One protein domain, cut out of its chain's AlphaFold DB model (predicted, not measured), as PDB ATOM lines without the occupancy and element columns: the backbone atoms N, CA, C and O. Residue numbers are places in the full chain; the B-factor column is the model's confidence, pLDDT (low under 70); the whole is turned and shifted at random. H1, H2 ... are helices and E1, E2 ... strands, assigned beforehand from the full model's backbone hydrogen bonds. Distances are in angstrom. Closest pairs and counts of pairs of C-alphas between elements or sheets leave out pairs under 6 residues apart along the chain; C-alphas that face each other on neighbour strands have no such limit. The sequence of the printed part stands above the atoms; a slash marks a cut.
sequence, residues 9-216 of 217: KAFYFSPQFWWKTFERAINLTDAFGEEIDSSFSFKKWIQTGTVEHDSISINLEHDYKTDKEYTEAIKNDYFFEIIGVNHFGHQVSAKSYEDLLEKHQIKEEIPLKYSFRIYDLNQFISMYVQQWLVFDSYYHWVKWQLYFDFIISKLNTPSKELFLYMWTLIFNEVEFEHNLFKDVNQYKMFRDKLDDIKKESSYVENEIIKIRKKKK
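This is residues 9 to 216 of the 217 residues of an uncharacterized protein of Dysgonomonas mossii DSM 22836 (UniProt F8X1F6). Two lobes make this domain: a small head, in which a strongly twisted four-strand sheet has helix H3 over E2 and E3, and a larger body of crossed helices. In the body the hairpin of H4 and H5 lies at the sheet's near end, and beyond it H6 runs between H1 on one side and H7 and H8 on the other. The printed part has 208 residues, with eight named helices and four named strands in the order H1 H2 E1 E2 E3 H3 E4 H4 H5 H6 H7 H8; the sheet, E1 - E4 - E2 - E3, is antiparallel and the class is mixed. The whole is compact, with a radius of gyration of the C-alphas of 19.2 A and spans of 56 by 49 by 33 A.

In the sheet, edge strand E1, residues 50 to 53, pairs with E4, residues 113 to 117, N 51 to O 116 at 2.8 A. E4 pairs with E2, residues 80 to 85, N 83 to O 113 at 2.8 A. E2 forms a hairpin with edge strand E3, residues 91 to 94, N 82 to O 94 at 2.8 A. H3, residues 97 to 104, has a height of 8.7 A over the sheet; E3, H3 and E4 form a split strand-helix-strand unit, two strands running the same way with E2 between them, and its crossover is right-handed. H4, residues 118 to 135, and H5, residues 138 to 153, only graze the sheet; this helical hairpin touches at Trp 132 and His 140, C-alphas 4.9 A apart, at a shallow tilt of 24 degrees, opposite ways. H2, residues 42 to 48, touches H4 at Gln 47 and Tyr 119, C-alphas 5.4 A apart. The hub H6, residues 157 to 173, touches H1, residues 15 to 36, at Met 166 and Ala 25, 5.4 A between C-alphas. It touches H7, residues 184 to 200, at Leu 164 and Ile 197, 6.0 A, and H8, residues 202 to 214, at Glu 161 and Val 204, 6.3 A, also between C-alphas. Every O i to N i+4 pair is within hydrogen-bond range in H2 to H8, and 17 of 18 in H1.

H1 is 31.3 A long from C-alpha 15 at (315.954, 241.158, 363.628), H4 25.6 A, H7 24.4 A, H6 24.2 A, H5 21.9 A and E2 16.2 A. H8 ends at C-alpha 214, (290.508, 229.023, 388.340).

The C-alphas farthest apart, of Glu 108 and Lys 216, are 60.5 A apart. The printed part has no cut. The link from E1 to E2, residues 54 to 79, is long. Confidence is under 70 for 41 residues, among them 59 to 81.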
ATOM      1  N   LYS A   9     309.367 253.912 359.220       72.19
ATOM      2  CA  LYS A   9     308.953 253.521 360.575       72.19
ATOM      3  C   LYS A   9     308.824 252.006 360.716       72.19
ATOM      4  O   LYS A   9     309.111 251.468 361.776       72.19
ATOM      5  N   ALA A  10     308.500 251.285 359.648       72.31
ATOM      6  CA  ALA A  10     308.499 249.828 359.698       72.31
ATOM      7  C   ALA A  10     309.916 249.248 359.899       72.31
ATOM      8  O   ALA A  10     310.045 248.154 360.441       72.31
ATOM      9  N   PHE A  11     310.999 249.975 359.573       67.69
ATOM     10  CA  PHE A  11     312.374 249.528 359.868       67.69
ATOM     11  C   PHE A  11     312.702 249.438 361.367       67.69
ATOM     12  O   PHE A  11     313.720 248.839 361.713       67.69
ATOM     13  N   TYR A  12     311.872 249.988 362.264       64.75
ATOM     14  CA  TYR A  12     312.091 249.863 363.712       64.75
ATOM     15  C   TYR A  12     312.095 248.400 364.191       64.75
ATOM     16  O   TYR A  12     312.708 248.086 365.215       64.75
ATOM     17  N   PHE A  13     311.497 247.481 363.431       74.25
ATOM     18  CA  PHE A  13     311.504 246.054 363.732       74.25
ATOM     19  C   PHE A  13     312.815 245.384 363.293       74.25
ATOM     20  O   PHE A  13     312.894 244.666 362.296       74.25
ATOM     21  N   SER A  14     313.876 245.624 364.064       71.94
ATOM     22  CA  SER A  14     315.159 244.929 363.892       71.94
ATOM     23  C   SER A  14     315.003 243.397 363.979       71.94
ATOM     24  O   SER A  14     314.084 242.906 364.641       71.94
ATOM     25  N   PRO A  15     315.935 242.608 363.416       77.06
ATOM     26  CA  PRO A  15     315.954 241.158 363.628       77.06
ATOM     27  C   PRO A  15     315.926 240.764 365.114       77.06
ATOM     28  O   PRO A  15     315.280 239.785 365.483       77.06
ATOM     29  N   GLN A  16     316.571 241.547 365.992       79.31
ATOM     30  CA  GLN A  16     316.536 241.309 367.438       79.31
ATOM     31  C   GLN A  16     315.163 241.583 368.060       79.31
ATOM     32  O   GLN A  16     314.809 240.930 369.042       79.31
ATOM     33  N   PHE A  17     314.406 242.548 367.529       83.06
ATOM     34  CA  PHE A  17     313.032 242.802 367.959       83.06
ATOM     35  C   PHE A  17     312.160 241.586 367.645       83.06
ATOM     36  O   PHE A  17     311.620 240.985 368.570       83.06
ATOM     37  N   TRP A  18     312.142 241.153 366.378       83.19
ATOM     38  CA  TRP A  18     311.396 239.968 365.954       83.19
ATOM     39  C   TRP A  18     311.774 238.742 366.786       83.19
ATOM     40  O   TRP A  18     310.893 238.099 367.347       83.19
ATOM     41  N   TRP A  19     313.071 238.470 366.953       84.19
ATOM     42  CA  TRP A  19     313.551 237.352 367.769       84.19
ATOM     43  C   TRP A  19     312.954 237.345 369.183       84.19
ATOM     44  O   TRP A  19     312.434 236.324 369.632       84.19
ATOM     45  N   LYS A  20     313.003 238.486 369.882       86.38
ATOM     46  CA  LYS A  20     312.486 238.606 371.255       86.38
ATOM     47  C   LYS A  20     310.972 238.431 371.314       86.38
ATOM     48  O   LYS A  20     310.484 237.767 372.228       86.38
ATOM     49  N   THR A  21     310.245 239.011 370.362       88.00
ATOM     50  CA  THR A  21     308.786 238.883 370.265       88.00
ATOM     51  C   THR A  21     308.382 237.429 370.017       88.00
ATOM     52  O   THR A  21     307.522 236.898 370.718       88.00
ATOM     53  N   PHE A  22     309.064 236.735 369.099       89.81
ATOM     54  CA  PHE A  22     308.853 235.304 368.868       89.81
ATOM     55  C   PHE A  22     309.142 234.471 370.113       89.81
ATOM     56  O   PHE A  22     308.315 233.654 370.504       89.81
ATOM     57  N   GLU A  23     310.288 234.677 370.763       90.19
ATOM     58  CA  GLU A  23     310.664 233.916 371.956       90.19
ATOM     59  C   GLU A  23     309.614 234.050 373.070       90.19
ATOM     60  O   GLU A  23     309.212 233.052 373.674       90.19
ATOM     61  N   ARG A  24     309.118 235.270 373.313       89.31
ATOM     62  CA  ARG A  24     308.053 235.527 374.291       89.31
ATOM     63  C   ARG A  24     306.747 234.847 373.908       89.31
ATOM     64  O   ARG A  24     306.191 234.120 374.730       89.31
ATOM     65  N   ALA A  25     306.286 235.043 372.675       91.88
ATOM     66  CA  ALA A  25     305.037 234.465 372.196       91.88
ATOM     67  C   ALA A  25     305.066 232.930 372.222       91.88
ATOM     68  O   ALA A  25     304.094 232.312 372.658       91.88
ATOM     69  N   ILE A  26     306.187 232.312 371.833       92.88
ATOM     70  CA  ILE A  26     306.383 230.857 371.887       92.88
ATOM     71  C   ILE A  26     306.322 230.368 373.332       92.88
ATOM     72  O   ILE A  26     305.556 229.458 373.618       92.88
ATOM     73  N   ASN A  27     307.082 230.976 374.250       91.12
ATOM     74  CA  ASN A  27     307.107 230.545 375.652       91.12
ATOM     75  C   ASN A  27     305.733 230.693 376.328       91.12
ATOM     76  O   ASN A  27     305.328 229.822 377.095       91.12
ATOM     77  N   LEU A  28     305.004 231.777 376.043       89.56
ATOM     78  CA  LEU A  28     303.651 231.975 376.566       89.56
ATOM     79  C   LEU A  28     302.676 230.943 375.997       89.56
ATOM     80  O   LEU A  28     301.904 230.358 376.749       89.56
ATOM     81  N   THR A  29     302.716 230.713 374.686       91.50
ATOM     82  CA  THR A  29     301.828 229.750 374.020       91.50
ATOM     83  C   THR A  29     302.117 228.320 374.466       91.50
ATOM     84  O   THR A  29     301.180 227.563 374.682       91.50
ATOM     85  N   ASP A  30     303.386 227.962 374.664       91.12
ATOM     86  CA  ASP A  30     303.812 226.650 375.161       91.12
ATOM     87  C   ASP A  30     303.283 226.372 376.565       91.12
ATOM     88  O   ASP A  30     302.644 225.347 376.778       91.12
ATOM     89  N   ALA A  31     303.413 227.334 377.483       86.75
ATOM     90  CA  ALA A  31     302.858 227.207 378.827       86.75
ATOM     91  C   ALA A  31     301.332 226.991 378.822       86.75
ATOM     92  O   ALA A  31     300.811 226.275 379.672       86.75
ATOM     93  N   PHE A  32     300.601 227.587 377.873       83.38
ATOM     94  CA  PHE A  32     299.164 227.332 377.716       83.38
ATOM     95  C   PHE A  32     298.868 226.008 377.013       83.38
ATOM     96  O   PHE A  32     297.910 225.331 377.377       83.38
ATOM     97  N   GLY A  33     299.689 225.628 376.037       84.06
ATOM     98  CA  GLY A  33     299.619 224.332 375.373       84.06
ATOM     99  C   GLY A  33     299.738 223.188 376.374       84.06
ATOM    100  O   GLY A  33     298.887 222.306 376.367       84.06
ATOM    101  N   GLU A  34     300.696 223.265 377.301       85.75
ATOM    102  CA  GLU A  34     300.883 222.274 378.371       85.75
ATOM    103  C   GLU A  34     299.674 222.169 379.318       85.75
ATOM    104  O   GLU A  34     299.388 221.092 379.843       85.75
ATOM    105  N   GLU A  35     298.938 223.266 379.536       80.12
ATOM    106  CA  GLU A  35     297.710 223.254 380.344       80.12
ATOM    107  C   GLU A  35     296.516 222.612 379.614       80.12
ATOM    108  O   GLU A  35     295.584 222.144 380.273       80.12
ATOM    109  N   ILE A  36     296.530 222.594 378.276       77.56
ATOM    110  CA  ILE A  36     295.485 221.997 377.428       77.56
ATOM    111  C   ILE A  36     295.794 220.520 377.148       77.56
ATOM    112  O   ILE A  36     294.919 219.666 377.289       77.56
ATOM    113  N   ASP A  37     297.034 220.222 376.762       78.38
ATOM    114  CA  ASP A  37     297.552 218.886 376.488       78.38
ATOM    115  C   ASP A  37     299.005 218.780 376.969       78.38
ATOM    116  O   ASP A  37     299.951 219.172 376.287       78.38
ATOM    117  N   SER A  38     299.190 218.177 378.143       80.38
ATOM    118  CA  SER A  38     300.508 218.001 378.761       80.38
ATOM    119  C   SER A  38     301.443 217.058 377.994       80.38
ATOM    120  O   SER A  38     302.613 216.937 378.350       80.38
ATOM    121  N   SER A  39     300.940 216.323 376.996       81.50
ATOM    122  CA  SER A  39     301.755 215.428 376.166       81.50
ATOM    123  C   SER A  39     302.387 216.135 374.962       81.50
ATOM    124  O   SER A  39     303.308 215.596 374.342       81.50
ATOM    125  N   PHE A  40     301.939 217.356 374.658       82.50
ATOM    126  CA  PHE A  40     302.388 218.143 373.520       82.50
ATOM    127  C   PHE A  40     303.212 219.358 373.968       82.50
ATOM    128  O   PHE A  40     302.720 220.234 374.670       82.50
ATOM    129  N   SER A  41     304.463 219.450 373.503       87.81
ATOM    130  CA  SER A  41     305.273 220.669 373.654       87.81
ATOM    131  C   SER A  41     305.205 221.496 372.375       87.81
ATOM    132  O   SER A  41     305.829 221.160 371.360       87.81
ATOM    133  N   PHE A  42     304.468 222.605 372.439       90.12
ATOM    134  CA  PHE A  42     304.327 223.548 371.334       90.12
ATOM    135  C   PHE A  42     305.671 224.178 370.968       90.12
ATOM    136  O   PHE A  42     306.009 224.279 369.791       90.12
ATOM    137  N   LYS A  43     306.487 224.540 371.961       92.12
ATOM    138  CA  LYS A  43     307.823 225.103 371.747       92.12
ATOM    139  C   LYS A  43     308.725 224.132 371.002       92.12
ATOM    140  O   LYS A  43     309.357 224.520 370.020       92.12
ATOM    141  N   LYS A  44     308.759 222.865 371.423       91.19
ATOM    142  CA  LYS A  44     309.535 221.830 370.730       91.19
ATOM    143  C   LYS A  44     309.036 221.634 369.302       91.19
ATOM    144  O   LYS A  44     309.853 221.491 368.390       91.19
ATOM    145  N   TRP A  45     307.719 221.664 369.103       90.25
ATOM    146  CA  TRP A  45     307.113 221.574 367.782       90.25
ATOM    147  C   TRP A  45     307.487 222.765 366.883       90.25
ATOM    148  O   TRP A  45     307.922 222.547 365.758       90.25
ATOM    149  N   ILE A  46     307.450 224.007 367.373       91.06
ATOM    150  CA  ILE A  46     307.907 225.177 366.605       91.06
ATOM    151  C   ILE A  46     309.395 225.066 366.238       91.06
ATOM    152  O   ILE A  46     309.783 225.393 365.119       91.06
ATOM    153  N   GLN A  47     310.234 224.608 367.172       88.81
ATOM    154  CA  GLN A  47     311.691 224.582 367.003       88.81
ATOM    155  C   GLN A  47     312.194 223.440 366.116       88.81
ATOM    156  O   GLN A  47     313.194 223.603 365.420       88.81
ATOM    157  N   THR A  48     311.549 222.275 366.172       86.56
ATOM    158  CA  THR A  48     312.052 221.045 365.530       86.56
ATOM    159  C   THR A  48     311.028 220.334 364.654       86.56
ATOM    160  O   THR A  48     311.375 219.377 363.969       86.56
ATOM    161  N   GLY A  49     309.774 220.782 364.675       87.06
ATOM    162  CA  GLY A  49     308.697 220.187 363.905       87.06
ATOM    163  C   GLY A  49     308.822 220.461 362.414       87.06
ATOM    164  O   GLY A  49     309.462 221.420 361.964       87.06
ATOM    165  N   THR A  50     308.161 219.604 361.648       86.94
ATOM    166  CA  THR A  50     308.119 219.669 360.194       86.94
ATOM    167  C   THR A  50     306.701 219.484 359.668       86.94
ATOM    168  O   THR A  50     305.819 218.973 360.360       86.94
ATOM    169  N   VAL A  51     306.490 219.919 358.429       85.12
ATOM    170  CA  VAL A  51     305.255 219.747 357.664       85.12
ATOM    171  C   VAL A  51     305.585 219.058 356.350       85.12
ATOM    172  O   VAL A  51     306.441 219.526 355.602       85.12
ATOM    173  N   GLU A  52     304.893 217.954 356.068       83.88
ATOM    174  CA  GLU A  52     305.043 217.215 354.814       83.88
ATOM    175  C   GLU A  52     304.182 217.811 353.685       83.88
ATOM    176  O   GLU A  52     303.018 218.200 353.868       83.88
ATOM    177  N   HIS A  53     304.741 217.818 352.479       81.81
ATOM    178  CA  HIS A  53     304.071 218.217 351.249       81.81
ATOM    179  C   HIS A  53     304.516 217.346 350.077       81.81
ATOM    180  O   HIS A  53     305.657 216.896 350.035       81.81
ATOM    181  N   ASP A  54     303.650 217.172 349.086       76.75
ATOM    182  CA  ASP A  54     303.947 216.327 347.922       76.75
ATOM    183  C   ASP A  54     304.735 217.079 346.830       76.75
ATOM    184  O   ASP A  54     305.130 216.509 345.818       76.75
ATOM    185  N   SER A  55     304.988 218.376 347.029       73.00
ATOM    186  CA  SER A  55     305.735 219.229 346.100       73.00
ATOM    187  C   SER A  55     306.688 220.183 346.828       73.00
ATOM    188  O   SER A  55     306.412 220.629 347.938       73.00
ATOM    189  N   ILE A  56     307.794 220.556 346.182       67.44
ATOM    190  CA  ILE A  56     308.663 221.656 346.646       67.44
ATOM    191  C   ILE A  56     307.912 222.990 346.568       67.44
ATOM    192  O   ILE A  56     308.143 223.906 347.359       67.44
ATOM    193  N   SER A  57     307.004 223.097 345.597       69.06
ATOM    194  CA  SER A  57     306.211 224.290 345.371       69.06
ATOM    195  C   SER A  57     304.982 224.305 346.262       69.06
ATOM    196  O   SER A  57     304.119 223.433 346.161       69.06
ATOM    197  N   ILE A  58     304.890 225.336 347.099       71.50
ATOM    198  CA  ILE A  58     303.662 225.674 347.817       71.50
ATOM    199  C   ILE A  58     302.812 226.512 346.858       71.50
ATOM    200  O   ILE A  58     303.219 227.608 346.463       71.50
ATOM    201  N   ASN A  59     301.659 225.978 346.454       63.69
ATOM    202  CA  ASN A  59     300.747 226.641 345.527       63.69
ATOM    203  C   ASN A  59     299.623 227.365 346.276       63.69
ATOM    204  O   ASN A  59     299.145 226.906 347.311       63.69
ATOM    205  N   LEU A  60     299.169 228.478 345.702       54.69
ATOM    206  CA  LEU A  60     297.939 229.154 346.099       54.69
ATOM    207  C   LEU A  60     296.761 228.426 345.432       54.69
ATOM    208  O   LEU A  60     296.450 228.705 344.280       54.69
ATOM    209  N   GLU A  61     296.110 227.484 346.116       49.12
ATOM    210  CA  GLU A  61     294.778 227.014 345.677       49.12
ATOM    211  C   GLU A  61     293.664 228.001 346.064       49.12
ATOM    212  O   GLU A  61     292.534 227.888 345.593       49.12
ATOM    213  N   HIS A  62     293.969 228.996 346.906       45.62
ATOM    214  CA  HIS A  62     292.994 229.993 347.322       45.62
ATOM    215  C   HIS A  62     292.784 231.084 346.271       45.62
ATOM    216  O   HIS A  62     293.730 231.573 345.660       45.62
ATOM    217  N   ASP A  63     291.505 231.443 346.144       41.22
ATOM    218  CA  ASP A  63     290.775 232.344 345.240       41.22
ATOM    219  C   ASP A  63     291.283 233.806 345.189       41.22
ATOM    220  O   ASP A  63     290.519 234.771 345.102       41.22
ATOM    221  N   TYR A  64     292.595 234.007 345.269       47.69
ATOM    222  CA  TYR A  64     293.226 235.280 344.995       47.69
ATOM    223  C   TYR A  64     293.141 235.491 343.485       47.69
ATOM    224  O   TYR A  64     293.939 234.968 342.711       47.69
ATOM    225  N   LYS A  65     292.124 236.242 343.052       41.97
ATOM    226  CA  LYS A  65     292.090 236.874 341.727       41.97
ATOM    227  C   LYS A  65     293.262 237.844 341.634       41.97
ATOM    228  O   LYS A  65     293.099 239.044 341.831       41.97
ATOM    229  N   THR A  66     294.453 237.323 341.412       43.56
ATOM    230  CA  THR A  66     295.675 238.103 341.323       43.56
ATOM    231  C   THR A  66     296.334 237.784 340.002       43.56
ATOM    232  O   THR A  66     296.299 236.648 339.524       43.56
ATOM    233  N   ASP A  67     296.844 238.833 339.357       43.12
ATOM    234  CA  ASP A  67     297.581 238.718 338.108       43.12
ATOM    235  C   ASP A  67     298.625 237.606 338.216       43.12
ATOM    236  O   ASP A  67     299.291 237.459 339.246       43.12
ATOM    237  N   LYS A  68     298.773 236.837 337.131       48.22
ATOM    238  CA  LYS A  68     299.698 235.695 337.022       48.22
ATOM    239  C   LYS A  68     301.109 235.989 337.559       48.22
ATOM    240  O   LYS A  68     301.780 235.062 338.003       48.22
ATOM    241  N   GLU A  69     301.524 237.258 337.542       47.72
ATOM    242  CA  GLU A  69     302.812 237.770 338.024       47.72
ATOM    243  C   GLU A  69     303.051 237.568 339.533       47.72
ATOM    244  O   GLU A  69     304.195 237.435 339.959       47.72
ATOM    245  N   TYR A  70     302.001 237.484 340.361       49.75
ATOM    246  CA  TYR A  70     302.139 237.336 341.821       49.75
ATOM    247  C   TYR A  70     301.951 235.892 342.317       49.75
ATOM    248  O   TYR A  70     302.329 235.562 343.445       49.75
ATOM    249  N   THR A  71     301.398 235.026 341.464       47.03
ATOM    250  CA  THR A  71     301.066 233.617 341.741       47.03
ATOM    251  C   THR A  71     302.133 232.619 341.303       47.03
ATOM    252  O   THR A  71     301.896 231.414 341.390       47.03
ATOM    253  N   GLU A  72     303.293 233.073 340.817       48.44
ATOM    254  CA  GLU A  72     304.366 232.145 340.462       48.44
ATOM    255  C   GLU A  72     304.691 231.236 341.655       48.44
ATOM    256  O   GLU A  72     304.890 231.703 342.788       48.44
ATOM    257  N   ALA A  73     304.691 229.928 341.373       52.00
ATOM    258  CA  ALA A  73     305.013 228.879 342.321       52.00
ATOM    259  C   ALA A  73     306.297 229.262 343.055       52.00
ATOM    260  O   ALA A  73     307.352 229.422 342.437       52.00
ATOM    261  N   ILE A  74     306.214 229.420 344.375       52.91
ATOM    262  CA  ILE A  74     307.428 229.583 345.166       52.91
ATOM    263  C   ILE A  74     308.165 228.259 345.070       52.91
ATOM    264  O   ILE A  74     307.760 227.272 345.681       52.91
ATOM    265  N   LYS A  75     309.254 228.227 344.308       50.25
ATOM    266  CA  LYS A  75     310.241 227.173 344.467       50.25
ATOM    267  C   LYS A  75     310.957 227.435 345.784       50.25
ATOM    268  O   LYS A  75     311.746 228.369 345.904       50.25
ATOM    269  N   ASN A  76     310.616 226.668 346.812       52.34
ATOM    270  CA  ASN A  76     311.411 226.652 348.030       52.34
ATOM    271  C   ASN A  76     312.705 225.891 347.729       52.34
ATOM    272  O   ASN A  76     312.810 224.712 348.029       52.34
ATOM    273  N   ASP A  77     313.688 226.556 347.130       50.69
ATOM    274  CA  ASP A  77     314.948 225.915 346.724       50.69
ATOM    275  C   ASP A  77     315.889 225.618 347.907       50.69
ATOM    276  O   ASP A  77     316.930 224.990 347.737       50.69
ATOM    277  N   TYR A  78     315.553 226.101 349.107       52.69
ATOM    278  CA  TYR A  78     316.548 226.294 350.158       52.69
ATOM    279  C   TYR A  78     316.454 225.316 351.337       52.69
ATOM    280  O   TYR A  78     317.497 224.989 351.899       52.69
ATOM    281  N   PHE A  79     315.265 224.831 351.728       58.34
ATOM    282  CA  PHE A  79     315.105 224.088 352.993       58.34
ATOM    283  C   PHE A  79     313.930 223.101 352.982       58.34
ATOM    284  O   PHE A  79     312.925 223.287 353.670       58.34
ATOM    285  N   PHE A  80     314.074 222.027 352.215       65.75
ATOM    286  CA  PHE A  80     313.259 220.829 352.370       65.75
ATOM    287  C   PHE A  80     314.166 219.620 352.570       65.75
ATOM    288  O   PHE A  80     315.264 219.551 352.019       65.75
ATOM    289  N   GLU A  81     313.705 218.657 353.356       69.94
ATOM    290  CA  GLU A  81     314.264 217.310 353.289       69.94
ATOM    291  C   GLU A  81     313.392 216.478 352.356       69.94
ATOM    292  O   GLU A  81     312.161 216.527 352.429       69.94
ATOM    293  N   ILE A  82     314.030 215.732 351.465       74.12
ATOM    294  CA  ILE A  82     313.358 214.754 350.625       74.12
ATOM    295  C   ILE A  82     313.128 213.522 351.480       74.12
ATOM    296  O   ILE A  82     314.061 213.007 352.091       74.12
ATOM    297  N   ILE A  83     311.887 213.066 351.529       76.44
ATOM    298  CA  ILE A  83     311.471 211.864 352.232       76.44
ATOM    299  C   ILE A  83     311.276 210.753 351.202       76.44
ATOM    300  O   ILE A  83     310.563 210.929 350.212       76.44
ATOM    301  N   GLY A  84     311.850 209.586 351.487       75.69
ATOM    302  CA  GLY A  84     311.567 208.342 350.777       75.69
ATOM    303  C   GLY A  84     311.432 207.163 351.731       75.69
ATOM    304  O   GLY A  84     311.560 207.302 352.948       75.69
ATOM    305  N   VAL A  85     311.175 205.981 351.174       76.38
ATOM    306  CA  VAL A  85     311.127 204.728 351.936       76.38
ATOM    307  C   VAL A  85     312.218 203.802 351.418       76.38
ATOM    308  O   VAL A  85     312.326 203.542 350.217       76.38
ATOM    309  N   ASN A  86     313.048 203.310 352.332       76.88
ATOM    310  CA  ASN A  86     314.131 202.405 351.980       76.88
ATOM    311  C   ASN A  86     313.627 200.992 351.641       76.88
ATOM    312  O   ASN A  86     312.456 200.648 351.833       76.88
ATOM    313  N   HIS A  87     314.537 200.136 351.177       74.75
ATOM    314  CA  HIS A  87     314.255 198.731 350.881       74.75
ATOM    315  C   HIS A  87     313.539 197.976 352.025       74.75
ATOM    316  O   HIS A  87     312.700 197.111 351.759       74.75
ATOM    317  N   PHE A  88     313.799 198.349 353.284       79.56
ATOM    318  CA  PHE A  88     313.225 197.736 354.488       79.56
ATOM    319  C   PHE A  88     311.837 198.265 354.871       79.56
ATOM    320  O   PHE A  88     311.247 197.774 355.829       79.56
ATOM    321  N   GLY A  89     311.296 199.248 354.148       74.25
ATOM    322  CA  GLY A  89     310.007 199.855 354.479       74.25
ATOM    323  C   GLY A  89     310.086 200.972 355.525       74.25
ATOM    324  O   GLY A  89     309.045 201.428 355.987       74.25
ATOM    325  N   HIS A  90     311.285 201.434 355.898       80.19
ATOM    326  CA  HIS A  90     311.454 202.557 356.823       80.19
ATOM    327  C   HIS A  90     311.528 203.893 356.080       80.19
ATOM    328  O   HIS A  90     312.221 204.014 355.068       80.19
ATOM    329  N   GLN A  91     310.849 204.903 356.628       77.12
ATOM    330  CA  GLN A  91     310.931 206.282 356.158       77.12
ATOM    331  C   GLN A  91     312.311 206.867 356.488       77.12
ATOM    332  O   GLN A  91     312.801 206.746 357.611       77.12
ATOM    333  N   VAL A  92     312.936 207.491 355.498       78.75
ATOM    334  CA  VAL A  92     314.256 208.125 355.583       78.75
ATOM    335  C   VAL A  92     314.178 209.506 354.945       78.75
ATOM    336  O   VAL A  92     313.418 209.697 353.994       78.75
ATOM    337  N   SER A  93     314.945 210.466 355.463       77.44
ATOM    338  CA  SER A  93     315.024 211.813 354.902       77.44
ATOM    339  C   SER A  93     316.460 212.200 354.555       77.44
ATOM    340  O   SER A  93     317.411 211.779 355.213       77.44
ATOM    341  N   ALA A  94     316.618 212.989 353.495       76.94
ATOM    342  CA  ALA A  94     317.907 213.483 353.028       76.94
ATOM    343  C   ALA A  94     317.796 214.915 352.499       76.94
ATOM    344  O   ALA A  94     316.711 215.402 352.187       76.94
ATOM    345  N   LYS A  95     318.935 215.602 352.382       75.06
ATOM    346  CA  LYS A  95     318.989 216.988 351.889       75.06
ATOM    347  C   LYS A  95     318.866 217.096 350.367       75.06
ATOM    348  O   LYS A  95     318.561 218.170 349.867       75.06
ATOM    349  N   SER A  96     319.114 216.008 349.641       74.50
ATOM    350  CA  SER A  96     318.940 215.928 348.191       74.50
ATOM    351  C   SER A  96     318.490 214.529 347.775       74.50
ATOM    352  O   SER A  96     318.496 213.595 348.583       74.50
ATOM    353  N   TYR A  97     318.077 214.389 346.516       75.56
ATOM    354  CA  TYR A  97     317.604 213.112 345.982       75.56
ATOM    355  C   TYR A  97     318.777 212.151 345.780       75.56
ATOM    356  O   TYR A  97     318.667 210.967 346.071       75.56
ATOM    357  N   GLU A  98     319.930 212.679 345.379       75.81
ATOM    358  CA  GLU A  98     321.184 211.939 345.252       75.81
ATOM    359  C   GLU A  98     321.617 211.373 346.607       75.81
ATOM    360  O   GLU A  98     321.870 210.176 346.718       75.81
ATOM    361  N   ASP A  99     321.593 212.194 347.666       77.69
ATOM    362  CA  ASP A  99     321.875 211.736 349.030       77.69
ATOM    363  C   ASP A  99     320.906 210.624 349.466       77.69
ATOM    364  O   ASP A  99     321.307 209.668 350.132       77.69
ATOM    365  N   LEU A 100     319.629 210.749 349.093       77.38
ATOM    366  CA  LEU A 100     318.595 209.766 349.393       77.38
ATOM    367  C   LEU A 100     318.912 208.414 348.726       77.38
ATOM    368  O   LEU A 100     318.873 207.374 349.386       77.38
ATOM    369  N   LEU A 101     319.265 208.436 347.438       77.19
ATOM    370  CA  LEU A 101     319.601 207.247 346.652       77.19
ATOM    371  C   LEU A 101     320.894 206.579 347.135       77.19
ATOM    372  O   LEU A 101     320.910 205.368 347.361       77.19
ATOM    373  N   GLU A 102     321.960 207.358 347.329       76.38
ATOM    374  CA  GLU A 102     323.291 206.847 347.671       76.38
ATOM    375  C   GLU A 102     323.358 206.281 349.094       76.38
ATOM    376  O   GLU A 102     323.998 205.253 349.328       76.38
ATOM    377  N   LYS A 103     322.703 206.936 350.060       77.50
ATOM    378  CA  LYS A 103     322.861 206.602 351.486       77.50
ATOM    379  C   LYS A 103     321.804 205.641 352.009       77.50
ATOM    380  O   LYS A 103     322.054 204.971 353.011       77.50
ATOM    381  N   HIS A 104     320.634 205.568 351.371       73.88
ATOM    382  CA  HIS A 104     319.475 204.915 351.981       73.88
ATOM    383  C   HIS A 104     318.818 203.798 351.160       73.88
ATOM    384  O   HIS A 104     317.800 203.283 351.617       73.88
ATOM    385  N   GLN A 105     319.395 203.360 350.031       72.62
ATOM    386  CA  GLN A 105     318.920 202.192 349.257       72.62
ATOM    387  C   GLN A 105     317.392 202.213 349.043       72.62
ATOM    388  O   GLN A 105     316.648 201.342 349.510       72.62
ATOM    389  N   ILE A 106     316.919 203.286 348.409       70.88
ATOM    390  CA  ILE A 106     315.496 203.585 348.215       70.88
ATOM    391  C   ILE A 106     314.882 202.618 347.202       70.88
ATOM    392  O   ILE A 106     315.529 202.237 346.228       70.88
ATOM    393  N   LYS A 107     313.625 202.218 347.424       62.84
ATOM    394  CA  LYS A 107     312.852 201.514 346.393       62.84
ATOM    395  C   LYS A 107     312.517 202.500 345.275       62.84
ATOM    396  O   LYS A 107     311.840 203.496 345.529       62.84
ATOM    397  N   GLU A 108     312.985 202.224 344.062       53.97
ATOM    398  CA  GLU A 108     312.531 202.931 342.862       53.97
ATOM    399  C   GLU A 108     310.990 202.821 342.793       53.97
ATOM    400  O   GLU A 108     310.455 201.750 343.070       53.97
ATOM    401  N   GLU A 109     310.299 203.932 342.494       57.28
ATOM    402  CA  GLU A 109     308.825 204.097 342.375       57.28
ATOM    403  C   GLU A 109     308.018 204.650 343.577       57.28
ATOM    404  O   GLU A 109     306.788 204.685 343.515       57.28
ATOM    405  N   ILE A 110     308.632 205.172 344.646       59.38
ATOM    406  CA  ILE A 110     307.861 205.791 345.750       59.38
ATOM    407  C   ILE A 110     307.713 207.310 345.541       59.38
ATOM    408  O   ILE A 110     308.717 207.973 345.271       59.38
ATOM    409  N   PRO A 111     306.497 207.890 345.675       61.97
ATOM    410  CA  PRO A 111     306.301 209.330 345.545       61.97
ATOM    411  C   PRO A 111     307.135 210.083 346.585       61.97
ATOM    412  O   PRO A 111     307.030 209.826 347.787       61.97
ATOM    413  N   LEU A 112     307.974 211.002 346.105       68.62
ATOM    414  CA  LEU A 112     308.786 211.862 346.955       68.62
ATOM    415  C   LEU A 112     307.881 212.803 347.742       68.62
ATOM    416  O   LEU A 112     307.008 213.458 347.175       68.62
ATOM    417  N   LYS A 113     308.141 212.899 349.041       76.88
ATOM    418  CA  LYS A 113     307.581 213.952 349.882       76.88
ATOM    419  C   LYS A 113     308.671 214.926 350.288       76.88
ATOM    420  O   LYS A 113     309.848 214.580 350.346       76.88
ATOM    421  N   TYR A 114     308.253 216.134 350.617       78.44
ATOM    422  CA  TYR A 114     309.104 217.234 351.026       78.44
ATOM    423  C   TYR A 114     308.733 217.647 352.442       78.44
ATOM    424  O   TYR A 114     307.561 217.853 352.749       78.44
ATOM    425  N   SER A 115     309.735 217.739 353.308       81.56
ATOM    426  CA  SER A 115     309.582 218.098 354.715       81.56
ATOM    427  C   SER A 115     310.059 219.525 354.937       81.56
ATOM    428  O   SER A 115     311.249 219.803 354.795       81.56
ATOM    429  N   PHE A 116     309.145 220.426 355.289       83.62
ATOM    430  CA  PHE A 116     309.450 221.825 355.587       83.62
ATOM    431  C   PHE A 116     309.542 222.038 357.090       83.62
ATOM    432  O   PHE A 116     308.621 221.680 357.823       83.62
ATOM    433  N   ARG A 117     310.625 222.654 357.567       85.69
ATOM    434  CA  ARG A 117     310.780 222.970 358.992       85.69
ATOM    435  C   ARG A 117     309.869 224.127 359.380       85.69
ATOM    436  O   ARG A 117     309.878 225.180 358.745       85.69
ATOM    437  N   ILE A 118     309.123 223.950 360.468       88.44
ATOM    438  CA  ILE A 118     308.212 224.975 360.996       88.44
ATOM    439  C   ILE A 118     308.969 226.246 361.385       88.44
ATOM    440  O   ILE A 118     308.492 227.354 361.142       88.44
ATOM    441  N   TYR A 119     310.158 226.094 361.965       86.19
ATOM    442  CA  TYR A 119     311.014 227.216 362.331       86.19
ATOM    443  C   TYR A 119     311.362 228.094 361.118       86.19
ATOM    444  O   TYR A 119     311.163 229.307 361.163       86.19
ATOM    445  N   ASP A 120     311.795 227.477 360.016       85.06
ATOM    446  CA  ASP A 120     312.192 228.190 358.797       85.06
ATOM    447  C   ASP A 120     310.984 228.881 358.148       85.06
ATOM    448  O   ASP A 120     311.051 230.058 357.789       85.06
ATOM    449  N   LEU A 121     309.833 228.200 358.077       87.19
ATOM    450  CA  LEU A 121     308.598 228.806 357.571       87.19
ATOM    451  C   LEU A 121     308.171 230.028 358.406       87.19
ATOM    452  O   LEU A 121     307.789 231.046 357.834       87.19
ATOM    453  N   ASN A 122     308.296 229.990 359.738       88.25
ATOM    454  CA  ASN A 122     308.012 231.154 360.591       88.25
ATOM    455  C   ASN A 122     308.951 232.342 360.319       88.25
ATOM    456  O   ASN A 122     308.517 233.500 360.353       88.25
ATOM    457  N   GLN A 123     310.224 232.080 360.008       84.69
ATOM    458  CA  GLN A 123     311.150 233.135 359.594       84.69
ATOM    459  C   GLN A 123     310.708 233.784 358.278       84.69
ATOM    460  O   GLN A 123     310.703 235.010 358.177       84.69
ATOM    461  N   PHE A 124     310.255 233.000 357.295       83.69
ATOM    462  CA  PHE A 124     309.708 233.559 356.056       83.69
ATOM    463  C   PHE A 124     308.451 234.388 356.303       83.69
ATOM    464  O   PHE A 124     308.360 235.506 355.800       83.69
ATOM    465  N   ILE A 125     307.513 233.885 357.112       88.75
ATOM    466  CA  ILE A 125     306.286 234.615 357.458       88.75
ATOM    467  C   ILE A 125     306.651 235.993 358.033       88.75
ATOM    468  O   ILE A 125     306.180 237.003 357.517       88.75
ATOM    469  N   SER A 126     307.547 236.067 359.022       87.75
ATOM    470  CA  SER A 126     307.971 237.357 359.602       87.75
ATOM    471  C   SER A 126     308.729 238.259 358.631       87.75
ATOM    472  O   SER A 126     308.468 239.461 358.594       87.75
ATOM    473  N   MET A 127     309.618 237.706 357.803       87.31
ATOM    474  CA  MET A 127     310.321 238.467 356.770       87.31
ATOM    475  C   MET A 127     309.339 239.113 355.783       87.31
ATOM    476  O   MET A 127     309.492 240.287 355.450       87.31
ATOM    477  N   TYR A 128     308.323 238.377 355.328       88.50
ATOM    478  CA  TYR A 128     307.336 238.905 354.387       88.50
ATOM    479  C   TYR A 128     306.363 239.891 355.042       88.50
ATOM    480  O   TYR A 128     306.036 240.890 354.405       88.50
ATOM    481  N   VAL A 129     305.987 239.703 356.314       89.25
ATOM    482  CA  VAL A 129     305.275 240.743 357.090       89.25
ATOM    483  C   VAL A 129     306.107 242.021 357.137       89.25
ATOM    484  O   VAL A 129     305.610 243.094 356.811       89.25
ATOM    485  N   GLN A 130     307.390 241.910 357.487       86.25
ATOM    486  CA  GLN A 130     308.300 243.047 357.575       86.25
ATOM    487  C   GLN A 130     308.421 243.790 356.240       86.25
ATOM    488  O   GLN A 130     308.294 245.012 356.187       86.25
ATOM    489  N   GLN A 131     308.663 243.058 355.153       86.19
ATOM    490  CA  GLN A 131     308.783 243.642 353.818       86.19
ATOM    491  C   GLN A 131     307.464 244.261 353.352       86.19
ATOM    492  O   GLN A 131     307.474 245.331 352.745       86.19
ATOM    493  N   TRP A 132     306.328 243.640 353.670       88.94
ATOM    494  CA  TRP A 132     305.024 244.222 353.383       88.94
ATOM    495  C   TRP A 132     304.819 245.547 354.121       88.94
ATOM    496  O   TRP A 132     304.442 246.528 353.493       88.94
ATOM    497  N   LEU A 133     305.150 245.627 355.411       85.50
ATOM    498  CA  LEU A 133     305.036 246.869 356.185       85.50
ATOM    499  C   LEU A 133     305.943 247.988 355.648       85.50
ATOM    500  O   LEU A 133     305.544 249.152 355.644       85.50
ATOM    501  N   VAL A 134     307.149 247.639 355.187       84.50
ATOM    502  CA  VAL A 134     308.141 248.593 354.657       84.50
ATOM    503  C   VAL A 134     307.774 249.099 353.263       84.50
ATOM    504  O   VAL A 134     307.905 250.295 352.999       84.50
ATOM    505  N   PHE A 135     307.355 248.206 352.366       83.94
ATOM    506  CA  PHE A 135     307.176 248.522 350.946       83.94
ATOM    507  C   PHE A 135     305.715 248.685 350.524       83.94
ATOM    508  O   PHE A 135     305.472 249.135 349.409       83.94
ATOM    509  N   ASP A 136     304.763 248.303 351.379       82.94
ATOM    510  CA  ASP A 136     303.331 248.224 351.059       82.94
ATOM    511  C   ASP A 136     303.068 247.495 349.733       82.94
ATOM    512  O   ASP A 136     302.301 247.912 348.869       82.94
ATOM    513  N   SER A 137     303.796 246.395 349.541       84.00
ATOM    514  CA  SER A 137     303.727 245.612 348.315       84.00
ATOM    515  C   SER A 137     302.759 244.458 348.484       84.00
ATOM    516  O   SER A 137     302.960 243.571 349.322       84.00
ATOM    517  N   TYR A 138     301.749 244.426 347.623       82.44
ATOM    518  CA  TYR A 138     300.787 243.336 347.570       82.44
ATOM    519  C   TYR A 138     301.457 241.963 347.361       82.44
ATOM    520  O   TYR A 138     301.012 240.967 347.927       82.44
ATOM    521  N   TYR A 139     302.594 241.912 346.655       82.44
ATOM    522  CA  TYR A 139     303.416 240.703 346.546       82.44
ATOM    523  C   TYR A 139     303.833 240.163 347.921       82.44
ATOM    524  O   TYR A 139     303.624 238.987 348.212       82.44
ATOM    525  N   HIS A 140     304.396 241.008 348.791       85.31
ATOM    526  CA  HIS A 140     304.857 240.571 350.113       85.31
ATOM    527  C   HIS A 140     303.692 240.142 351.009       85.31
ATOM    528  O   HIS A 140     303.824 239.161 351.739       85.31
ATOM    529  N   TRP A 141     302.541 240.812 350.898       86.56
ATOM    530  CA  TRP A 141     301.309 240.404 351.573       86.56
ATOM    531  C   TRP A 141     300.862 238.998 351.154       86.56
ATOM    532  O   TRP A 141     300.674 238.132 352.004       86.56
ATOM    533  N   VAL A 142     300.765 238.739 349.846       84.00
ATOM    534  CA  VAL A 142     300.364 237.426 349.314       84.00
ATOM    535  C   VAL A 142     301.350 236.335 349.728       84.00
ATOM    536  O   VAL A 142     300.934 235.248 350.123       84.00
ATOM    537  N   LYS A 143     302.662 236.610 349.690       82.00
ATOM    538  CA  LYS A 143     303.687 235.644 350.119       82.00
ATOM    539  C   LYS A 143     303.568 235.326 351.606       82.00
ATOM    540  O   LYS A 143     303.605 234.153 351.967       82.00
ATOM    541  N   TRP A 144     303.369 236.334 352.453       88.00
ATOM    542  CA  TRP A 144     303.095 236.120 353.873       88.00
ATOM    543  C   TRP A 144     301.877 235.209 354.088       88.00
ATOM    544  O   TRP A 144     301.996 234.203 354.791       88.00
ATOM    545  N   GLN A 145     300.742 235.519 353.446       86.00
ATOM    546  CA  GLN A 145     299.516 234.720 353.561       86.00
ATOM    547  C   GLN A 145     299.736 233.279 353.102       86.00
ATOM    548  O   GLN A 145     299.325 232.358 353.797       86.00
ATOM    549  N   LEU A 146     300.447 233.071 351.992       84.25
ATOM    550  CA  LEU A 146     300.724 231.737 351.463       84.25
ATOM    551  C   LEU A 146     301.443 230.839 352.476       84.25
ATOM    552  O   LEU A 146     300.988 229.728 352.731       84.25
ATOM    553  N   TYR A 147     302.554 231.296 353.062       86.38
ATOM    554  CA  TYR A 147     303.292 230.481 354.036       86.38
ATOM    555  C   TYR A 147     302.501 230.270 355.328       86.38
ATOM    556  O   TYR A 147     302.556 229.190 355.917       86.38
ATOM    557  N   PHE A 148     301.764 231.293 355.762       90.25
ATOM    558  CA  PHE A 148     300.937 231.235 356.960       90.25
ATOM    559  C   PHE A 148     299.787 230.229 356.805       90.25
ATOM    560  O   PHE A 148     299.668 229.296 357.601       90.25
ATOM    561  N   ASP A 149     299.002 230.365 355.736       87.31
ATOM    562  CA  ASP A 149     297.867 229.497 355.426       87.31
ATOM    563  C   ASP A 149     298.347 228.066 355.092       87.31
ATOM    564  O   ASP A 149     297.692 227.090 355.465       87.31
ATOM    565  N   PHE A 150     299.532 227.908 354.483       86.50
ATOM    566  CA  PHE A 150     300.147 226.598 354.250       86.50
ATOM    567  C   PHE A 150     300.392 225.832 355.552       86.50
ATOM    568  O   PHE A 150     299.963 224.682 355.657       86.50
ATOM    569  N   ILE A 151     301.030 226.461 356.553       89.44
ATOM    570  CA  ILE A 151     301.241 225.825 357.861       89.44
ATOM    571  C   ILE A 151     299.889 225.433 358.448       89.44
ATOM    572  O   ILE A 151     299.684 224.265 358.754       89.44
ATOM    573  N   ILE A 152     298.949 226.377 358.531       90.38
ATOM    574  CA  ILE A 152     297.612 226.174 359.107       90.38
ATOM    575  C   ILE A 152     296.887 224.987 358.470       90.38
ATOM    576  O   ILE A 152     296.323 224.166 359.192       90.38
ATOM    577  N   SER A 153     296.936 224.862 357.140       87.19
ATOM    578  CA  SER A 153     296.262 223.787 356.398       87.19
ATOM    579  C   SER A 153     296.767 222.382 356.748       87.19
ATOM    580  O   SER A 153     296.083 221.389 356.498       87.19
ATOM    581  N   LYS A 154     297.963 222.287 357.340       86.25
ATOM    582  CA  LYS A 154     298.648 221.036 357.681       86.25
ATOM    583  C   LYS A 154     298.544 220.681 359.164       86.25
ATOM    584  O   LYS A 154     299.035 219.629 359.569       86.25
ATOM    585  N   LEU A 155     297.908 221.529 359.974       85.44
ATOM    586  CA  LEU A 155     297.757 221.320 361.412       85.44
ATOM    587  C   LEU A 155     296.400 220.719 361.766       85.44
ATOM    588  O   LEU A 155     295.367 221.045 361.184       85.44
ATOM    589  N   ASN A 156     296.400 219.873 362.797       84.12
ATOM    590  CA  ASN A 156     295.174 219.492 363.491       84.12
ATOM    591  C   ASN A 156     294.623 220.684 364.301       84.12
ATOM    592  O   ASN A 156     295.332 221.660 364.543       84.12
ATOM    593  N   THR A 157     293.362 220.611 364.740       83.25
ATOM    594  CA  THR A 157     292.696 221.737 365.419       83.25
ATOM    595  C   THR A 157     293.488 222.295 366.613       83.25
ATOM    596  O   THR A 157     293.718 223.503 366.619       83.25
ATOM    597  N   PRO A 158     293.987 221.489 367.575       80.69
ATOM    598  CA  PRO A 158     294.723 222.035 368.719       80.69
ATOM    599  C   PRO A 158     296.023 222.756 368.332       80.69
ATOM    600  O   PRO A 158     296.257 223.880 368.772       80.69
ATOM    601  N   SER A 159     296.859 222.157 367.475       84.44
ATOM    602  CA  SER A 159     298.112 222.788 367.036       84.44
ATOM    603  C   SER A 159     297.852 224.016 366.166       84.44
ATOM    604  O   SER A 159     298.574 225.006 366.281       84.44
ATOM    605  N   LYS A 160     296.800 223.979 365.337       89.50
ATOM    606  CA  LYS A 160     296.348 225.111 364.524       89.50
ATOM    607  C   LYS A 160     295.988 226.302 365.403       89.50
ATOM    608  O   LYS A 160     296.482 227.400 365.175       89.50
ATOM    609  N   GLU A 161     295.161 226.089 366.419       88.94
ATOM    610  CA  GLU A 161     294.729 227.171 367.300       88.94
ATOM    611  C   GLU A 161     295.868 227.737 368.151       88.94
ATOM    612  O   GLU A 161     295.953 228.954 368.301       88.94
ATOM    613  N   LEU A 162     296.779 226.894 368.652       90.75
ATOM    614  CA  LEU A 162     297.983 227.364 369.349       90.75
ATOM    615  C   LEU A 162     298.877 228.196 368.418       90.75
ATOM    616  O   LEU A 162     299.363 229.254 368.811       90.75
ATOM    617  N   PHE A 163     299.053 227.764 367.167       93.25
ATOM    618  CA  PHE A 163     299.816 228.509 366.168       93.25
ATOM    619  C   PHE A 163     299.190 229.880 365.863       93.25
ATOM    620  O   PHE A 163     299.884 230.897 365.880       93.25
ATOM    621  N   LEU A 164     297.872 229.928 365.653       93.94
ATOM    622  CA  LEU A 164     297.119 231.170 365.446       93.94
ATOM    623  C   LEU A 164     297.184 232.097 366.672       93.94
ATOM    624  O   LEU A 164     297.362 233.310 366.536       93.94
ATOM    625  N   TYR A 165     297.094 231.533 367.879       92.06
ATOM    626  CA  TYR A 165     297.205 232.287 369.124       92.06
ATOM    627  C   TYR A 165     298.611 232.878 369.314       92.06
ATOM    628  O   TYR A 165     298.734 234.056 369.649       92.06
ATOM    629  N   MET A 166     299.675 232.119 369.021       93.50
ATOM    630  CA  MET A 166     301.053 232.626 369.032       93.50
ATOM    631  C   MET A 166     301.197 233.846 368.115       93.50
ATOM    632  O   MET A 166     301.740 234.868 368.529       93.50
ATOM    633  N   TRP A 167     300.676 233.769 366.890       93.44
ATOM    634  CA  TRP A 167     300.719 234.890 365.951       93.44
ATOM    635  C   TRP A 167     299.852 236.072 366.382       93.44
ATOM    636  O   TRP A 167     300.256 237.217 366.193       93.44
ATOM    637  N   THR A 168     298.727 235.827 367.055       91.38
ATOM    638  CA  THR A 168     297.939 236.885 367.705       91.38
ATOM    639  C   THR A 168     298.753 237.610 368.778       91.38
ATOM    640  O   THR A 168     298.725 238.838 368.839       91.38
ATOM    641  N   LEU A 169     299.503 236.880 369.612       89.44
ATOM    642  CA  LEU A 169     300.388 237.483 370.611       89.44
ATOM    643  C   LEU A 169     301.492 238.311 369.955       89.44
ATOM    644  O   LEU A 169     301.703 239.447 370.367       89.44
ATOM    645  N   ILE A 170     302.141 237.777 368.916       89.44
ATOM    646  CA  ILE A 170     303.163 238.499 368.147       89.44
ATOM    647  C   ILE A 170     302.576 239.808 367.619       89.44
ATOM    648  O   ILE A 170     303.117 240.871 367.896       89.44
ATOM    649  N   PHE A 171     301.436 239.753 366.931       87.06
ATOM    650  CA  PHE A 171     300.798 240.933 366.352       87.06
ATOM    651  C   PHE A 171     300.232 241.922 367.377       87.06
ATOM    652  O   PHE A 171     300.029 243.076 367.030       87.06
ATOM    653  N   ASN A 172     299.970 241.510 368.617       81.06
ATOM    654  CA  ASN A 172     299.582 242.437 369.681       81.06
ATOM    655  C   ASN A 172     300.805 243.046 370.398       81.06
ATOM    656  O   ASN A 172     300.719 244.177 370.866       81.06
ATOM    657  N   GLU A 173     301.919 242.309 370.524       74.50
ATOM    658  CA  GLU A 173     303.176 242.814 371.107       74.50
ATOM    659  C   GLU A 173     303.900 243.778 370.172       74.50
ATOM    660  O   GLU A 173     304.524 244.742 370.621       74.50
ATOM    661  N   VAL A 174     303.828 243.518 368.868       68.94
ATOM    662  CA  VAL A 174     304.091 244.546 367.876       68.94
ATOM    663  C   VAL A 174     302.930 245.519 368.000       68.94
ATOM    664  O   VAL A 174     301.895 245.308 367.386       68.94
ATOM    665  N   GLU A 175     303.045 246.522 368.872       62.25
ATOM    666  CA  GLU A 175     302.062 247.596 369.019       62.25
ATOM    667  C   GLU A 175     301.929 248.311 367.669       62.25
ATOM    668  O   GLU A 175     302.596 249.309 367.408       62.25
ATOM    669  N   PHE A 176     301.112 247.747 366.775       63.50
ATOM    670  CA  PHE A 176     300.812 248.244 365.441       63.50
ATOM    671  C   PHE A 176     299.981 249.521 365.569       63.50
ATOM    672  O   PHE A 176     298.792 249.564 365.252       63.50
ATOM    673  N   GLU A 177     300.603 250.575 366.087       58.31
ATOM    674  CA  GLU A 177     300.095 251.930 366.022       58.31
ATOM    675  C   GLU A 177     299.790 252.269 364.557       58.31
ATOM    676  O   GLU A 177     300.529 251.903 363.644       58.31
ATOM    677  N   HIS A 178     298.701 253.006 364.309       55.72
ATOM    678  CA  HIS A 178     298.279 253.382 362.951       55.72
ATOM    679  C   HIS A 178     299.386 254.050 362.116       55.72
ATOM    680  O   HIS A 178     299.334 254.030 360.892       55.72
ATOM    681  N   ASN A 179     300.385 254.643 362.772       63.06
ATOM    682  CA  ASN A 179     301.520 255.313 362.146       63.06
ATOM    683  C   ASN A 179     302.577 254.349 361.558       63.06
ATOM    684  O   ASN A 179     303.507 254.833 360.908       63.06
ATOM    685  N   LEU A 180     302.453 253.038 361.803       74.69
ATOM    686  CA  LEU A 180     303.294 251.974 361.247       74.69
ATOM    687  C   LEU A 180     302.813 251.490 359.886       74.69
ATOM    688  O   LEU A 180     303.542 250.758 359.227       74.69
ATOM    689  N   PHE A 181     301.624 251.902 359.458       81.88
ATOM    690  CA  PHE A 181     301.094 251.604 358.138       81.88
ATOM    691  C   PHE A 181     301.292 252.814 357.237       81.88
ATOM    692  O   PHE A 181     301.188 253.961 357.676       81.88
ATOM    693  N   LYS A 182     301.581 252.551 355.967       80.00
ATOM    694  CA  LYS A 182     301.706 253.581 354.940       80.00
ATOM    695  C   LYS A 182     300.390 254.339 354.766       80.00
ATOM    696  O   LYS A 182     300.412 255.561 354.634       80.00
ATOM    697  N   ASP A 183     299.261 253.629 354.798       83.19
ATOM    698  CA  ASP A 183     297.929 254.218 354.685       83.19
ATOM    699  C   ASP A 183     296.828 253.428 355.430       83.19
ATOM    700  O   ASP A 183     297.053 252.391 356.062       83.19
ATOM    701  N   VAL A 184     295.600 253.956 355.362       84.88
ATOM    702  CA  VAL A 184     294.404 253.378 355.997       84.88
ATOM    703  C   VAL A 184     294.012 252.032 355.380       84.88
ATOM    704  O   VAL A 184     293.460 251.186 356.085       84.88
ATOM    705  N   ASN A 185     294.278 251.811 354.091       86.69
ATOM    706  CA  ASN A 185     293.944 250.558 353.418       86.69
ATOM    707  C   ASN A 185     294.867 249.434 353.885       86.69
ATOM    708  O   ASN A 185     294.371 248.367 354.244       86.69
ATOM    709  N   GLN A 186     296.175 249.690 353.972       86.88
ATOM    710  CA  GLN A 186     297.148 248.740 354.503       86.88
ATOM    711  C   GLN A 186     296.808 248.357 355.952       86.88
ATOM    712  O   GLN A 186     296.754 247.172 356.292       86.88
ATOM    713  N   TYR A 187     296.477 249.346 356.791       87.31
ATOM    714  CA  TYR A 187     296.002 249.096 358.156       87.31
ATOM    715  C   TYR A 187     294.720 248.254 358.182       87.31
ATOM    716  O   TYR A 187     294.611 247.306 358.961       87.31
ATOM    717  N   LYS A 188     293.738 248.577 357.330       89.25
ATOM    718  CA  LYS A 188     292.476 247.837 357.250       89.25
ATOM    719  C   LYS A 188     292.712 246.374 356.868       89.25
ATOM    720  O   LYS A 188     292.145 245.500 357.513       89.25
ATOM    721  N   MET A 189     293.570 246.110 355.880       89.38
ATOM    722  CA  MET A 189     293.940 244.751 355.473       89.38
ATOM    723  C   MET A 189     294.563 243.961 356.628       89.38
ATOM    724  O   MET A 189     294.151 242.829 356.885       89.38
ATOM    725  N   PHE A 190     295.508 244.568 357.355       89.56
ATOM    726  CA  PHE A 190     296.108 243.954 358.542       89.56
ATOM    727  C   PHE A 190     295.055 243.629 359.603       89.56
ATOM    728  O   PHE A 190     294.985 242.497 360.079       89.56
ATOM    729  N   ARG A 191     294.227 244.618 359.958       89.81
ATOM    730  CA  ARG A 191     293.194 244.481 360.985       89.81
ATOM    731  C   ARG A 191     292.208 243.367 360.641       89.81
ATOM    732  O   ARG A 191     291.949 242.528 361.493       89.81
ATOM    733  N   ASP A 192     291.694 243.344 359.413       91.50
ATOM    734  CA  ASP A 192     290.695 242.359 358.992       91.50
ATOM    735  C   ASP A 192     291.270 240.928 359.079       91.50
ATOM    736  O   ASP A 192     290.642 240.046 359.661       91.50
ATOM    737  N   LYS A 193     292.517 240.706 358.630       91.00
ATOM    738  CA  LYS A 193     293.172 239.391 358.766       91.00
ATOM    739  C   LYS A 193     293.514 239.047 360.222       91.00
ATOM    740  O   LYS A 193     293.442 237.878 360.593       91.00
ATOM    741  N   LEU A 194     293.868 240.025 361.061       90.56
ATOM    742  CA  LEU A 194     294.082 239.803 362.497       90.56
ATOM    743  C   LEU A 194     292.781 239.390 363.203       90.56
ATOM    744  O   LEU A 194     292.811 238.514 364.066       90.56
ATOM    745  N   ASP A 195     291.650 239.992 362.835       91.12
ATOM    746  CA  ASP A 195     290.335 239.632 363.368       91.12
ATOM    747  C   ASP A 195     289.934 238.205 362.956       91.12
ATOM    748  O   ASP A 195     289.439 237.444 363.794       91.12
ATOM    749  N   ASP A 196     290.228 237.800 361.716       91.19
ATOM    750  CA  ASP A 196     290.031 236.420 361.255       91.19
ATOM    751  C   ASP A 196     290.884 235.421 362.058       91.19
ATOM    752  O   ASP A 196     290.360 234.429 362.573       91.19
ATOM    753  N   ILE A 197     292.178 235.715 362.252       92.12
ATOM    754  CA  ILE A 197     293.094 234.886 363.057       92.12
ATOM    755  C   ILE A 197     292.568 234.738 364.491       92.12
ATOM    756  O   ILE A 197     292.482 233.619 365.001       92.12
ATOM    757  N   LYS A 198     292.169 235.848 365.129       89.94
ATOM    758  CA  LYS A 198     291.626 235.858 366.499       89.94
ATOM    759  C   LYS A 198     290.373 235.000 366.623       89.94
ATOM    760  O   LYS A 198     290.226 234.242 367.582       89.94
ATOM    761  N   LYS A 199     289.468 235.101 365.647       90.12
ATOM    762  CA  LYS A 199     288.233 234.313 365.612       90.12
ATOM    763  C   LYS A 199     288.535 232.816 365.543       90.12
ATOM    764  O   LYS A 199     287.917 232.038 366.274       90.12
ATOM    765  N   GLU A 200     289.497 232.423 364.710       88.56
ATOM    766  CA  GLU A 200     289.914 231.026 364.568       88.56
ATOM    767  C   GLU A 200     290.709 230.485 365.766       88.56
ATOM    768  O   GLU A 200     290.653 229.283 366.009       88.56
ATOM    769  N   SER A 201     291.384 231.329 366.557       87.56
ATOM    770  CA  SER A 201     292.073 230.927 367.801       87.56
ATOM    771  C   SER A 201     291.223 231.043 369.074       87.56
ATOM    772  O   SER A 201     291.737 230.923 370.191       87.56
ATOM    773  N   SER A 202     289.928 231.338 368.941       83.94
ATOM    774  CA  SER A 202     289.089 231.733 370.078       83.94
ATOM    775  C   SER A 202     288.875 230.629 371.117       83.94
ATOM    776  O   SER A 202     288.624 230.942 372.283       83.94
ATOM    777  N   TYR A 203     288.965 229.345 370.757       81.69
ATOM    778  CA  TYR A 203     288.805 228.267 371.733       81.69
ATOM    779  C   TYR A 203     290.004 228.194 372.690       81.69
ATOM    780  O   TYR A 203     289.786 228.247 373.904       81.69
ATOM    781  N   VAL A 204     291.245 228.199 372.188       81.81
ATOM    782  CA  VAL A 204     292.455 228.320 373.029       81.81
ATOM    783  C   VAL A 204     292.387 229.560 373.924       81.81
ATOM    784  O   VAL A 204     292.602 229.459 375.131       81.81
ATOM    785  N   GLU A 205     292.011 230.719 373.378       78.56
ATOM    786  CA  GLU A 205     291.880 231.950 374.170       78.56
ATOM    787  C   GLU A 205     290.845 231.803 375.306       78.56
ATOM    788  O   GLU A 205     291.096 232.182 376.456       78.56
ATOM    789  N   ASN A 206     289.700 231.181 375.021       82.69
ATOM    790  CA  ASN A 206     288.662 230.912 376.013       82.69
ATOM    791  C   ASN A 206     289.119 229.931 377.105       82.69
ATOM    792  O   ASN A 206     288.812 230.146 378.284       82.69
ATOM    793  N   GLU A 207     289.853 228.875 376.751       80.00
ATOM    794  CA  GLU A 207     290.423 227.937 377.725       80.00
ATOM    795  C   GLU A 207     291.452 228.630 378.629       80.00
ATOM    796  O   GLU A 207     291.367 228.516 379.857       80.00
ATOM    797  N   ILE A 208     292.324 229.472 378.068       77.44
ATOM    798  CA  ILE A 208     293.280 230.284 378.837       77.44
ATOM    799  C   ILE A 208     292.553 231.183 379.848       77.44
ATOM    800  O   ILE A 208     292.937 231.263 381.022       77.44
ATOM    801  N   ILE A 209     291.469 231.848 379.432       79.38
ATOM    802  CA  ILE A 209     290.651 232.681 380.325       79.38
ATOM    803  C   ILE A 209     290.064 231.843 381.468       79.38
ATOM    804  O   ILE A 209     290.067 232.287 382.623       79.38
ATOM    805  N   LYS A 210     289.564 230.633 381.184       81.56
ATOM    806  CA  LYS A 210     289.021 229.729 382.210       81.56
ATOM    807  C   LYS A 210     290.096 229.306 383.208       81.56
ATOM    808  O   LYS A 210     289.846 229.366 384.414       81.56
ATOM    809  N   ILE A 211     291.283 228.926 382.739       76.94
ATOM    810  CA  ILE A 211     292.381 228.483 383.605       76.94
ATOM    811  C   ILE A 211     292.860 229.629 384.506       76.94
ATOM    812  O   ILE A 211     292.947 229.467 385.727       76.94
ATOM    813  N   ARG A 212     293.042 230.834 383.949       74.06
ATOM    814  CA  ARG A 212     293.382 232.044 384.723       74.06
ATOM    815  C   ARG A 212     292.341 232.370 385.797       74.06
ATOM    816  O   ARG A 212     292.710 232.787 386.893       74.06
ATOM    817  N   LYS A 213     291.046 232.182 385.512       77.50
ATOM    818  CA  LYS A 213     289.967 232.380 386.498       77.50
ATOM    819  C   LYS A 213     289.997 231.337 387.617       77.50
ATOM    820  O   LYS A 213     289.695 231.690 388.753       77.50
ATOM    821  N   LYS A 214     290.370 230.084 387.326       76.19
ATOM    822  CA  LYS A 214     290.508 229.023 388.340       76.19
ATOM    823  C   LYS A 214     291.669 229.287 389.303       76.19
ATOM    824  O   LYS A 214     291.477 229.126 390.496       76.19
ATOM    825  N   LYS A 215     292.822 229.760 388.813       67.69
ATOM    826  CA  LYS A 215     294.008 230.073 389.645       67.69
ATOM    827  C   LYS A 215     293.839 231.283 390.580       67.69
ATOM    828  O   LYS A 215     294.681 231.502 391.440       67.69
ATOM    829  N   LYS A 216     292.793 232.096 390.386       65.19
ATOM    830  CA  LYS A 216     292.474 233.262 391.233       65.19
ATOM    831  C   LYS A 216     291.511 232.946 392.391       65.19
ATOM    832  O   LYS A 216     291.192 233.862 393.144       65.19
TER     833      LYS A 216